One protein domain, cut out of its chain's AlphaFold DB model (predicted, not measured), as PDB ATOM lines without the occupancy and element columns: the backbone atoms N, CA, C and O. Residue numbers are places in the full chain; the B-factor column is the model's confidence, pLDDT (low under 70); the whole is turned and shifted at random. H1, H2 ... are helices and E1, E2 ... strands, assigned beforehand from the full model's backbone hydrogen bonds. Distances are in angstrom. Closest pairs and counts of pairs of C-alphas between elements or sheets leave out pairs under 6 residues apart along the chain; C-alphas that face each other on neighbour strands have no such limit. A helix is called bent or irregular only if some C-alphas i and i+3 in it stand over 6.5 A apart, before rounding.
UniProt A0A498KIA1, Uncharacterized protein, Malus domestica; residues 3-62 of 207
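This is residues 3 to 62 of the 207 residues of an uncharacterized protein of Malus domestica (UniProt A0A498KIA1). A two-stranded hairpin, E1 and E2, makes the middle of a loose model, with H2 near the hairpin's open end and H1 and H3 far out at either end of the longest axis. The 60 printed residues run H1, H2, E1, E2, H3, the sheet antiparallel, the class mixed. The radius of gyration of the C-alphas is 13.8 A; the spans are 39 by 27 by 17 A.

H1, residues 3 to 8, is close to but not clearly touching H2, residues 14 to 24: C-alphas 8 and 17, the closest, are 6.9 A apart. C-alphas 22 and 28 are the closest of H2 and E1, residues 28 to 32, at 5.9 A. E1 and E2, residues 40 to 44, form a hairpin; N 29 and O 43 are 2.8 A apart, within hydrogen-bond range. C-alphas 44 and 50 are the closest of E2 and H3, residues 47 to 56, at 7.5 A. H2 and H3 are apart. Every O i to N i+4 pair is within hydrogen-bond range in H1 and H2, and 5 of 6 in H3.

H1 begins at C-alpha 3 (156.762, 223.835, 159.639). H2 measures 15.5 A, E1 and E2 13.4 A each. H3, 12.1 A, is only just irregular, with C-alphas 53 and 56 6.7 A apart, and ends at C-alpha 56 (138.276, 197.838, 136.461).

The C-alphas farthest apart, of Pro 3 and Ser 59, are 39.5 A apart. The printed part has no cut and no long link. pLDDT is under 70 at residues 3 to 12 and 35 to 38.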
ATOM      1  N   PRO A   3     157.206 224.216 158.283       38.84
ATOM      2  CA  PRO A   3     156.762 223.835 159.639       38.84
ATOM      3  C   PRO A   3     155.899 222.561 159.689       38.84
ATOM      4  O   PRO A   3     155.919 221.818 160.667       38.84
ATOM      5  N   SER A   4     155.140 222.288 158.624       42.16
ATOM      6  CA  SER A   4     154.263 221.118 158.521       42.16
ATOM      7  C   SER A   4     155.018 219.814 158.247       42.16
ATOM      8  O   SER A   4     154.556 218.758 158.671       42.16
ATOM      9  N   LEU A   5     156.187 219.871 157.597       47.56
ATOM     10  CA  LEU A   5     157.025 218.691 157.361       47.56
ATOM     11  C   LEU A   5     157.853 218.332 158.606       47.56
ATOM     12  O   LEU A   5     158.044 217.157 158.898       47.56
ATOM     13  N   SER A   6     158.283 219.332 159.386       45.50
ATOM     14  CA  SER A   6     158.961 219.095 160.668       45.50
ATOM     15  C   SER A   6     158.016 218.550 161.743       45.50
ATOM     16  O   SER A   6     158.433 217.723 162.546       45.50
ATOM     17  N   MET A   7     156.734 218.946 161.740       45.88
ATOM     18  CA  MET A   7     155.715 218.321 162.601       45.88
ATOM     19  C   MET A   7     155.394 216.876 162.188       45.88
ATOM     20  O   MET A   7     155.138 216.042 163.052       45.88
ATOM     21  N   ALA A   8     155.429 216.571 160.888       48.22
ATOM     22  CA  ALA A   8     155.190 215.229 160.355       48.22
ATOM     23  C   ALA A   8     156.264 214.212 160.781       48.22
ATOM     24  O   ALA A   8     155.936 213.068 161.075       48.22
ATOM     25  N   LEU A   9     157.525 214.640 160.874       50.66
ATOM     26  CA  LEU A   9     158.639 213.791 161.316       50.66
ATOM     27  C   LEU A   9     158.653 213.532 162.833       50.66
ATOM     28  O   LEU A   9     159.426 212.699 163.295       50.66
ATOM     29  N   HIS A  10     157.812 214.227 163.610       51.81
ATOM     30  CA  HIS A  10     157.717 214.067 165.066       51.81
ATOM     31  C   HIS A  10     156.496 213.245 165.516       51.81
ATOM     32  O   HIS A  10     156.326 213.006 166.711       51.81
ATOM     33  N   GLN A  11     155.628 212.808 164.592       53.22
ATOM     34  CA  GLN A  11     154.553 211.873 164.933       53.22
ATOM     35  C   GLN A  11     155.082 210.429 164.946       53.22
ATOM     36  O   GLN A  11     155.712 210.011 163.978       53.22
ATOM     37  N   PRO A  12     154.790 209.640 165.997       58.94
ATOM     38  CA  PRO A  12     155.365 208.305 166.182       58.94
ATOM     39  C   PRO A  12     154.853 207.258 165.180       58.94
ATOM     40  O   PRO A  12     155.365 206.142 165.164       58.94
ATOM     41  N   ASN A  13     153.858 207.582 164.344       77.94
ATOM     42  CA  ASN A  13     153.312 206.650 163.363       77.94
ATOM     43  C   ASN A  13     153.040 207.331 162.001       77.94
ATOM     44  O   ASN A  13     152.104 208.134 161.891       77.94
ATOM     45  N   PRO A  14     153.794 206.989 160.937       75.75
ATOM     46  CA  PRO A  14     153.610 207.577 159.610       75.75
ATOM     47  C   PRO A  14     152.251 207.224 158.984       75.75
ATOM     48  O   PRO A  14     151.710 208.017 158.211       75.75
ATOM     49  N   TYR A  15     151.655 206.081 159.341       78.56
ATOM     50  CA  TYR A  15     150.334 205.676 158.853       78.56
ATOM     51  C   TYR A  15     149.213 206.527 159.450       78.56
ATOM     52  O   TYR A  15     148.256 206.863 158.754       78.56
ATOM     53  N   GLU A  16     149.333 206.914 160.722       85.00
ATOM     54  CA  GLU A  16     148.355 207.786 161.381       85.00
ATOM     55  C   GLU A  16     148.424 209.217 160.835       85.00
ATOM     56  O   GLU A  16     147.403 209.876 160.629       85.00
ATOM     57  N   LEU A  17     149.635 209.693 160.548       82.88
ATOM     58  CA  LEU A  17     149.826 210.956 159.849       82.88
ATOM     59  C   LEU A  17     149.176 210.908 158.459       82.88
ATOM     60  O   LEU A  17     148.392 211.793 158.108       82.88
ATOM     61  N   LEU A  18     149.486 209.874 157.673       83.56
ATOM     62  CA  LEU A  18     148.983 209.736 156.310       83.56
ATOM     63  C   LEU A  18     147.454 209.647 156.276       83.56
ATOM     64  O   LEU A  18     146.823 210.320 155.460       83.56
ATOM     65  N   SER A  19     146.849 208.878 157.185       86.69
ATOM     66  CA  SER A  19     145.393 208.753 157.273       86.69
ATOM     67  C   SER A  19     144.731 210.092 157.603       86.69
ATOM     68  O   SER A  19     143.791 210.491 156.918       86.69
ATOM     69  N   LYS A  20     145.271 210.859 158.562       88.19
ATOM     70  CA  LYS A  20     144.781 212.212 158.889       88.19
ATOM     71  C   LYS A  20     144.858 213.157 157.691       88.19
ATOM     72  O   LYS A  20     143.922 213.924 157.457       88.19
ATOM     73  N   VAL A  21     145.955 213.118 156.936       87.19
ATOM     74  CA  VAL A  21     146.129 213.947 155.733       87.19
ATOM     75  C   VAL A  21     145.113 213.560 154.656       87.19
ATOM     76  O   VAL A  21     144.459 214.443 154.101       87.19
ATOM     77  N   LEU A  22     144.922 212.263 154.405       89.12
ATOM     78  CA  LEU A  22     143.941 211.765 153.438       89.12
ATOM     79  C   LEU A  22     142.509 212.141 153.835       89.12
ATOM     80  O   LEU A  22     141.769 212.646 152.993       89.12
ATOM     81  N   CYS A  23     142.134 211.992 155.108       88.00
ATOM     82  CA  CYS A  23     140.822 212.405 155.616       88.00
ATOM     83  C   CYS A  23     140.556 213.900 155.390       88.00
ATOM     84  O   CYS A  23     139.452 214.276 155.005       88.00
ATOM     85  N   ARG A  24     141.564 214.761 155.588       88.06
ATOM     86  CA  ARG A  24     141.433 216.213 155.374       88.06
ATOM     87  C   ARG A  24     141.316 216.604 153.902       88.06
ATOM     88  O   ARG A  24     140.699 217.616 153.600       88.06
ATOM     89  N   GLN A  25     141.915 215.828 153.004       86.25
ATOM     90  CA  GLN A  25     141.982 216.107 151.564       86.25
ATOM     91  C   GLN A  25     140.964 215.282 150.763       86.25
ATOM     92  O   GLN A  25     141.170 214.980 149.589       86.25
ATOM     93  N   ASN A  26     139.861 214.885 151.406       87.31
ATOM     94  CA  ASN A  26     138.762 214.150 150.777       87.31
ATOM     95  C   ASN A  26     139.191 212.815 150.126       87.31
ATOM     96  O   ASN A  26     138.601 212.362 149.146       87.31
ATOM     97  N   GLY A  27     140.234 212.189 150.676       87.56
ATOM     98  CA  GLY A  27     140.685 210.839 150.351       87.56
ATOM     99  C   GLY A  27     141.707 210.712 149.222       87.56
ATOM    100  O   GLY A  27     142.114 209.592 148.933       87.56
ATOM    101  N   THR A  28     142.152 211.794 148.571       91.75
ATOM    102  CA  THR A  28     143.207 211.715 147.540       91.75
ATOM    103  C   THR A  28     144.161 212.896 147.628       91.75
ATOM    104  O   THR A  28     143.734 214.045 147.631       91.75
ATOM    105  N   ILE A  29     145.464 212.616 147.651       90.62
ATOM    106  CA  ILE A  29     146.520 213.628 147.669       90.62
ATOM    107  C   ILE A  29     147.551 213.368 146.581       90.62
ATOM    108  O   ILE A  29     147.859 212.227 146.240       90.62
ATOM    109  N   ARG A  30     148.135 214.453 146.073       88.25
ATOM    110  CA  ARG A  30     149.339 214.400 145.249       88.25
ATOM    111  C   ARG A  30     150.535 214.747 146.123       88.25
ATOM    112  O   ARG A  30     150.603 215.845 146.668       88.25
ATOM    113  N   PHE A  31     151.474 213.819 146.230       83.12
ATOM    114  CA  PHE A  31     152.735 214.011 146.927       83.12
ATOM    115  C   PHE A  31     153.841 214.279 145.906       83.12
ATOM    116  O   PHE A  31     153.970 213.585 144.898       83.12
ATOM    117  N   THR A  32     154.612 215.334 146.151       81.88
ATOM    118  CA  THR A  32     155.800 215.679 145.368       81.88
ATOM    119  C   THR A  32     156.980 215.638 146.321       81.88
ATOM    120  O   THR A  32     156.944 216.284 147.369       81.88
ATOM    121  N   GLY A  33     157.977 214.830 145.978       71.25
ATOM    122  CA  GLY A  33     159.183 214.647 146.761       71.25
ATOM    123  C   GLY A  33     160.041 215.915 146.828       71.25
ATOM    124  O   GLY A  33     159.742 216.927 146.185       71.25
ATOM    125  N   PRO A  34     161.117 215.883 147.627       72.00
ATOM    126  CA  PRO A  34     162.082 216.972 147.699       72.00
ATOM    127  C   PRO A  34     162.673 217.297 146.321       72.00
ATOM    128  O   PRO A  34     162.776 216.427 145.475       72.00
ATOM    129  N   TRP A  35     163.153 218.524 146.127       66.19
ATOM    130  CA  TRP A  35     163.788 219.018 144.894       66.19
ATOM    131  C   TRP A  35     164.898 218.138 144.278       66.19
ATOM    132  O   TRP A  35     165.122 218.209 143.075       66.19
ATOM    133  N   PHE A  36     165.577 217.305 145.069       68.19
ATOM    134  CA  PHE A  36     166.593 216.354 144.593       68.19
ATOM    135  C   PHE A  36     166.017 214.981 144.194       68.19
ATOM    136  O   PHE A  36     166.745 214.111 143.724       68.19
ATOM    137  N   SER A  37     164.721 214.763 144.412       63.25
ATOM    138  CA  SER A  37     163.994 213.546 144.078       63.25
ATOM    139  C   SER A  37     162.950 213.855 143.006       63.25
ATOM    140  O   SER A  37     162.112 214.739 143.162       63.25
ATOM    141  N   SER A  38     162.952 213.094 141.914       67.94
ATOM    142  CA  SER A  38     161.918 213.163 140.873       67.94
ATOM    143  C   SER A  38     160.630 212.419 141.261       67.94
ATOM    144  O   SER A  38     159.811 212.100 140.397       67.94
ATOM    145  N   LEU A  39     160.446 212.101 142.547       70.12
ATOM    146  CA  LEU A  39     159.326 211.303 143.024       70.12
ATOM    147  C   LEU A  39     158.040 212.133 143.055       70.12
ATOM    148  O   LEU A  39     157.855 213.017 143.888       70.12
ATOM    149  N   VAL A  40     157.119 211.816 142.152       77.88
ATOM    150  CA  VAL A  40     155.749 212.330 142.162       77.88
ATOM    151  C   VAL A  40     154.825 211.133 142.290       77.88
ATOM    152  O   VAL A  40     154.818 210.267 141.419       77.88
ATOM    153  N   CYS A  41     154.029 211.079 143.355       82.38
ATOM    154  CA  CYS A  41     153.056 210.012 143.542       82.38
ATOM    155  C   CYS A  41     151.673 210.564 143.892       82.38
ATOM    156  O   CYS A  41     151.513 211.665 144.424       82.38
ATOM    157  N   VAL A  42     150.647 209.794 143.543       88.31
ATOM    158  CA  VAL A  42     149.266 210.048 143.948       88.31
ATOM    159  C   VAL A  42     148.904 208.986 144.968       88.31
ATOM    160  O   VAL A  42     149.020 207.796 144.691       88.31
ATOM    161  N   ILE A  43     148.475 209.425 146.145       88.81
ATOM    162  CA  ILE A  43     148.054 208.549 147.233       88.81
ATOM    163  C   ILE A  43     146.548 208.721 147.383       88.81
ATOM    164  O   ILE A  43     146.058 209.844 147.509       88.81
ATOM    165  N   THR A  44     145.802 207.620 147.344       91.75
ATOM    166  CA  THR A  44     144.339 207.646 147.402       91.75
ATOM    167  C   THR A  44     143.796 206.544 148.302       91.75
ATOM    168  O   THR A  44     144.281 205.416 148.283       91.75
ATOM    169  N   CYS A  45     142.772 206.885 149.080       91.75
ATOM    170  CA  CYS A  45     141.913 205.963 149.815       91.75
ATOM    171  C   CYS A  45     140.443 206.078 149.367       91.75
ATOM    172  O   CYS A  45     139.562 205.549 150.040       91.75
ATOM    173  N   ASP A  46     140.155 206.777 148.256       92.81
ATOM    174  CA  ASP A  46     138.801 206.832 147.689       92.81
ATOM    175  C   ASP A  46     138.451 205.455 147.093       92.81
ATOM    176  O   ASP A  46     139.154 204.986 146.188       92.81
ATOM    177  N   PRO A  47     137.370 204.798 147.552       91.38
ATOM    178  CA  PRO A  47     137.003 203.462 147.088       91.38
ATOM    179  C   PRO A  47     136.765 203.397 145.575       91.38
ATOM    180  O   PRO A  47     137.049 202.368 144.967       91.38
ATOM    181  N   ARG A  48     136.318 204.486 144.936       91.94
ATOM    182  CA  ARG A  48     136.106 204.543 143.478       91.94
ATOM    183  C   ARG A  48     137.428 204.497 142.721       91.94
ATOM    184  O   ARG A  48     137.542 203.817 141.699       91.94
ATOM    185  N   ASN A  49     138.445 205.185 143.239       90.88
ATOM    186  CA  ASN A  49     139.791 205.140 142.674       90.88
ATOM    187  C   ASN A  49     140.417 203.761 142.892       90.88
ATOM    188  O   ASN A  49     141.009 203.221 141.961       90.88
ATOM    189  N   LEU A  50     140.237 203.170 144.079       90.81
ATOM    190  CA  LEU A  50     140.716 201.821 144.385       90.81
ATOM    191  C   LEU A  50     140.052 200.761 143.499       90.81
ATOM    192  O   LEU A  50     140.747 199.899 142.968       90.81
ATOM    193  N   GLU A  51     138.739 200.839 143.267       90.19
ATOM    194  CA  GLU A  51     138.047 199.935 142.342       90.19
ATOM    195  C   GLU A  51     138.573 200.097 140.909       90.19
ATOM    196  O   GLU A  51     138.821 199.106 140.214       90.19
ATOM    197  N   SER A  52     138.807 201.336 140.468       89.50
ATOM    198  CA  SER A  52     139.392 201.589 139.152       89.50
ATOM    199  C   SER A  52     140.801 201.002 139.034       89.50
ATOM    200  O   SER A  52     141.091 200.293 138.072       89.50
ATOM    201  N   LEU A  53     141.650 201.245 140.033       86.44
ATOM    202  CA  LEU A  53     143.048 200.826 140.076       86.44
ATOM    203  C   LEU A  53     143.201 199.302 140.173       86.44
ATOM    204  O   LEU A  53     143.990 198.709 139.444       86.44
ATOM    205  N   LEU A  54     142.452 198.665 141.076       84.31
ATOM    206  CA  LEU A  54     142.661 197.267 141.455       84.31
ATOM    207  C   LEU A  54     141.783 196.286 140.670       84.31
ATOM    208  O   LEU A  54     142.141 195.112 140.577       84.31
ATOM    209  N   LYS A  55     140.658 196.742 140.100       80.94
ATOM    210  CA  LYS A  55     139.672 195.874 139.435       80.94
ATOM    211  C   LYS A  55     139.388 196.288 137.994       80.94
ATOM    212  O   LYS A  55     139.660 195.515 137.082       80.94
ATOM    213  N   ALA A  56     138.842 197.483 137.767       82.44
ATOM    214  CA  ALA A  56     138.276 197.838 136.461       82.44
ATOM    215  C   ALA A  56     139.333 198.172 135.394       82.44
ATOM    216  O   ALA A  56     139.154 197.853 134.222       82.44
ATOM    217  N   LYS A  57     140.430 198.832 135.785       81.62
ATOM    218  CA  LYS A  57     141.475 199.343 134.883       81.62
ATOM    219  C   LYS A  57     142.877 198.895 135.295       81.62
ATOM    220  O   LYS A  57     143.847 199.579 134.982       81.62
ATOM    221  N   PHE A  58     143.007 197.739 135.948       77.44
ATOM    222  CA  PHE A  58     144.294 197.221 136.431       77.44
ATOM    223  C   PHE A  58     145.386 197.189 135.343       77.44
ATOM    224  O   PHE A  58     146.526 197.565 135.592       77.44
ATOM    225  N   SER A  59     145.035 196.834 134.103       76.62
ATOM    226  CA  SER A  59     145.970 196.799 132.964       76.62
ATOM    227  C   SER A  59     146.511 198.169 132.530       76.62
ATOM    228  O   SER A  59     147.509 198.221 131.806       76.62
ATOM    229  N   ASN A  60     145.874 199.265 132.950       81.88
ATOM    230  CA  ASN A  60     146.311 200.632 132.662       81.88
ATOM    231  C   ASN A  60     147.300 201.164 133.706       81.88
ATOM    232  O   ASN A  60     148.001 202.133 133.428       81.88
ATOM    233  N   PHE A  61     147.373 200.539 134.881       77.25
ATOM    234  CA  PHE A  61     148.265 200.936 135.963       77.25
ATOM    235  C   PHE A  61     149.407 199.934 136.076       77.25
ATOM    236  O   PHE A  61     149.349 198.960 136.822       77.25
ATOM    237  N   LEU A  62     150.442 200.173 135.276       77.69
ATOM    238  CA  LEU A  62     151.673 199.394 135.331       77.69
ATOM    239  C   LEU A  62     152.509 199.820 136.527       77.69
ATOM    240  O   LEU A  62     152.579 201.008 136.844       77.69
TER     241      LEU A  62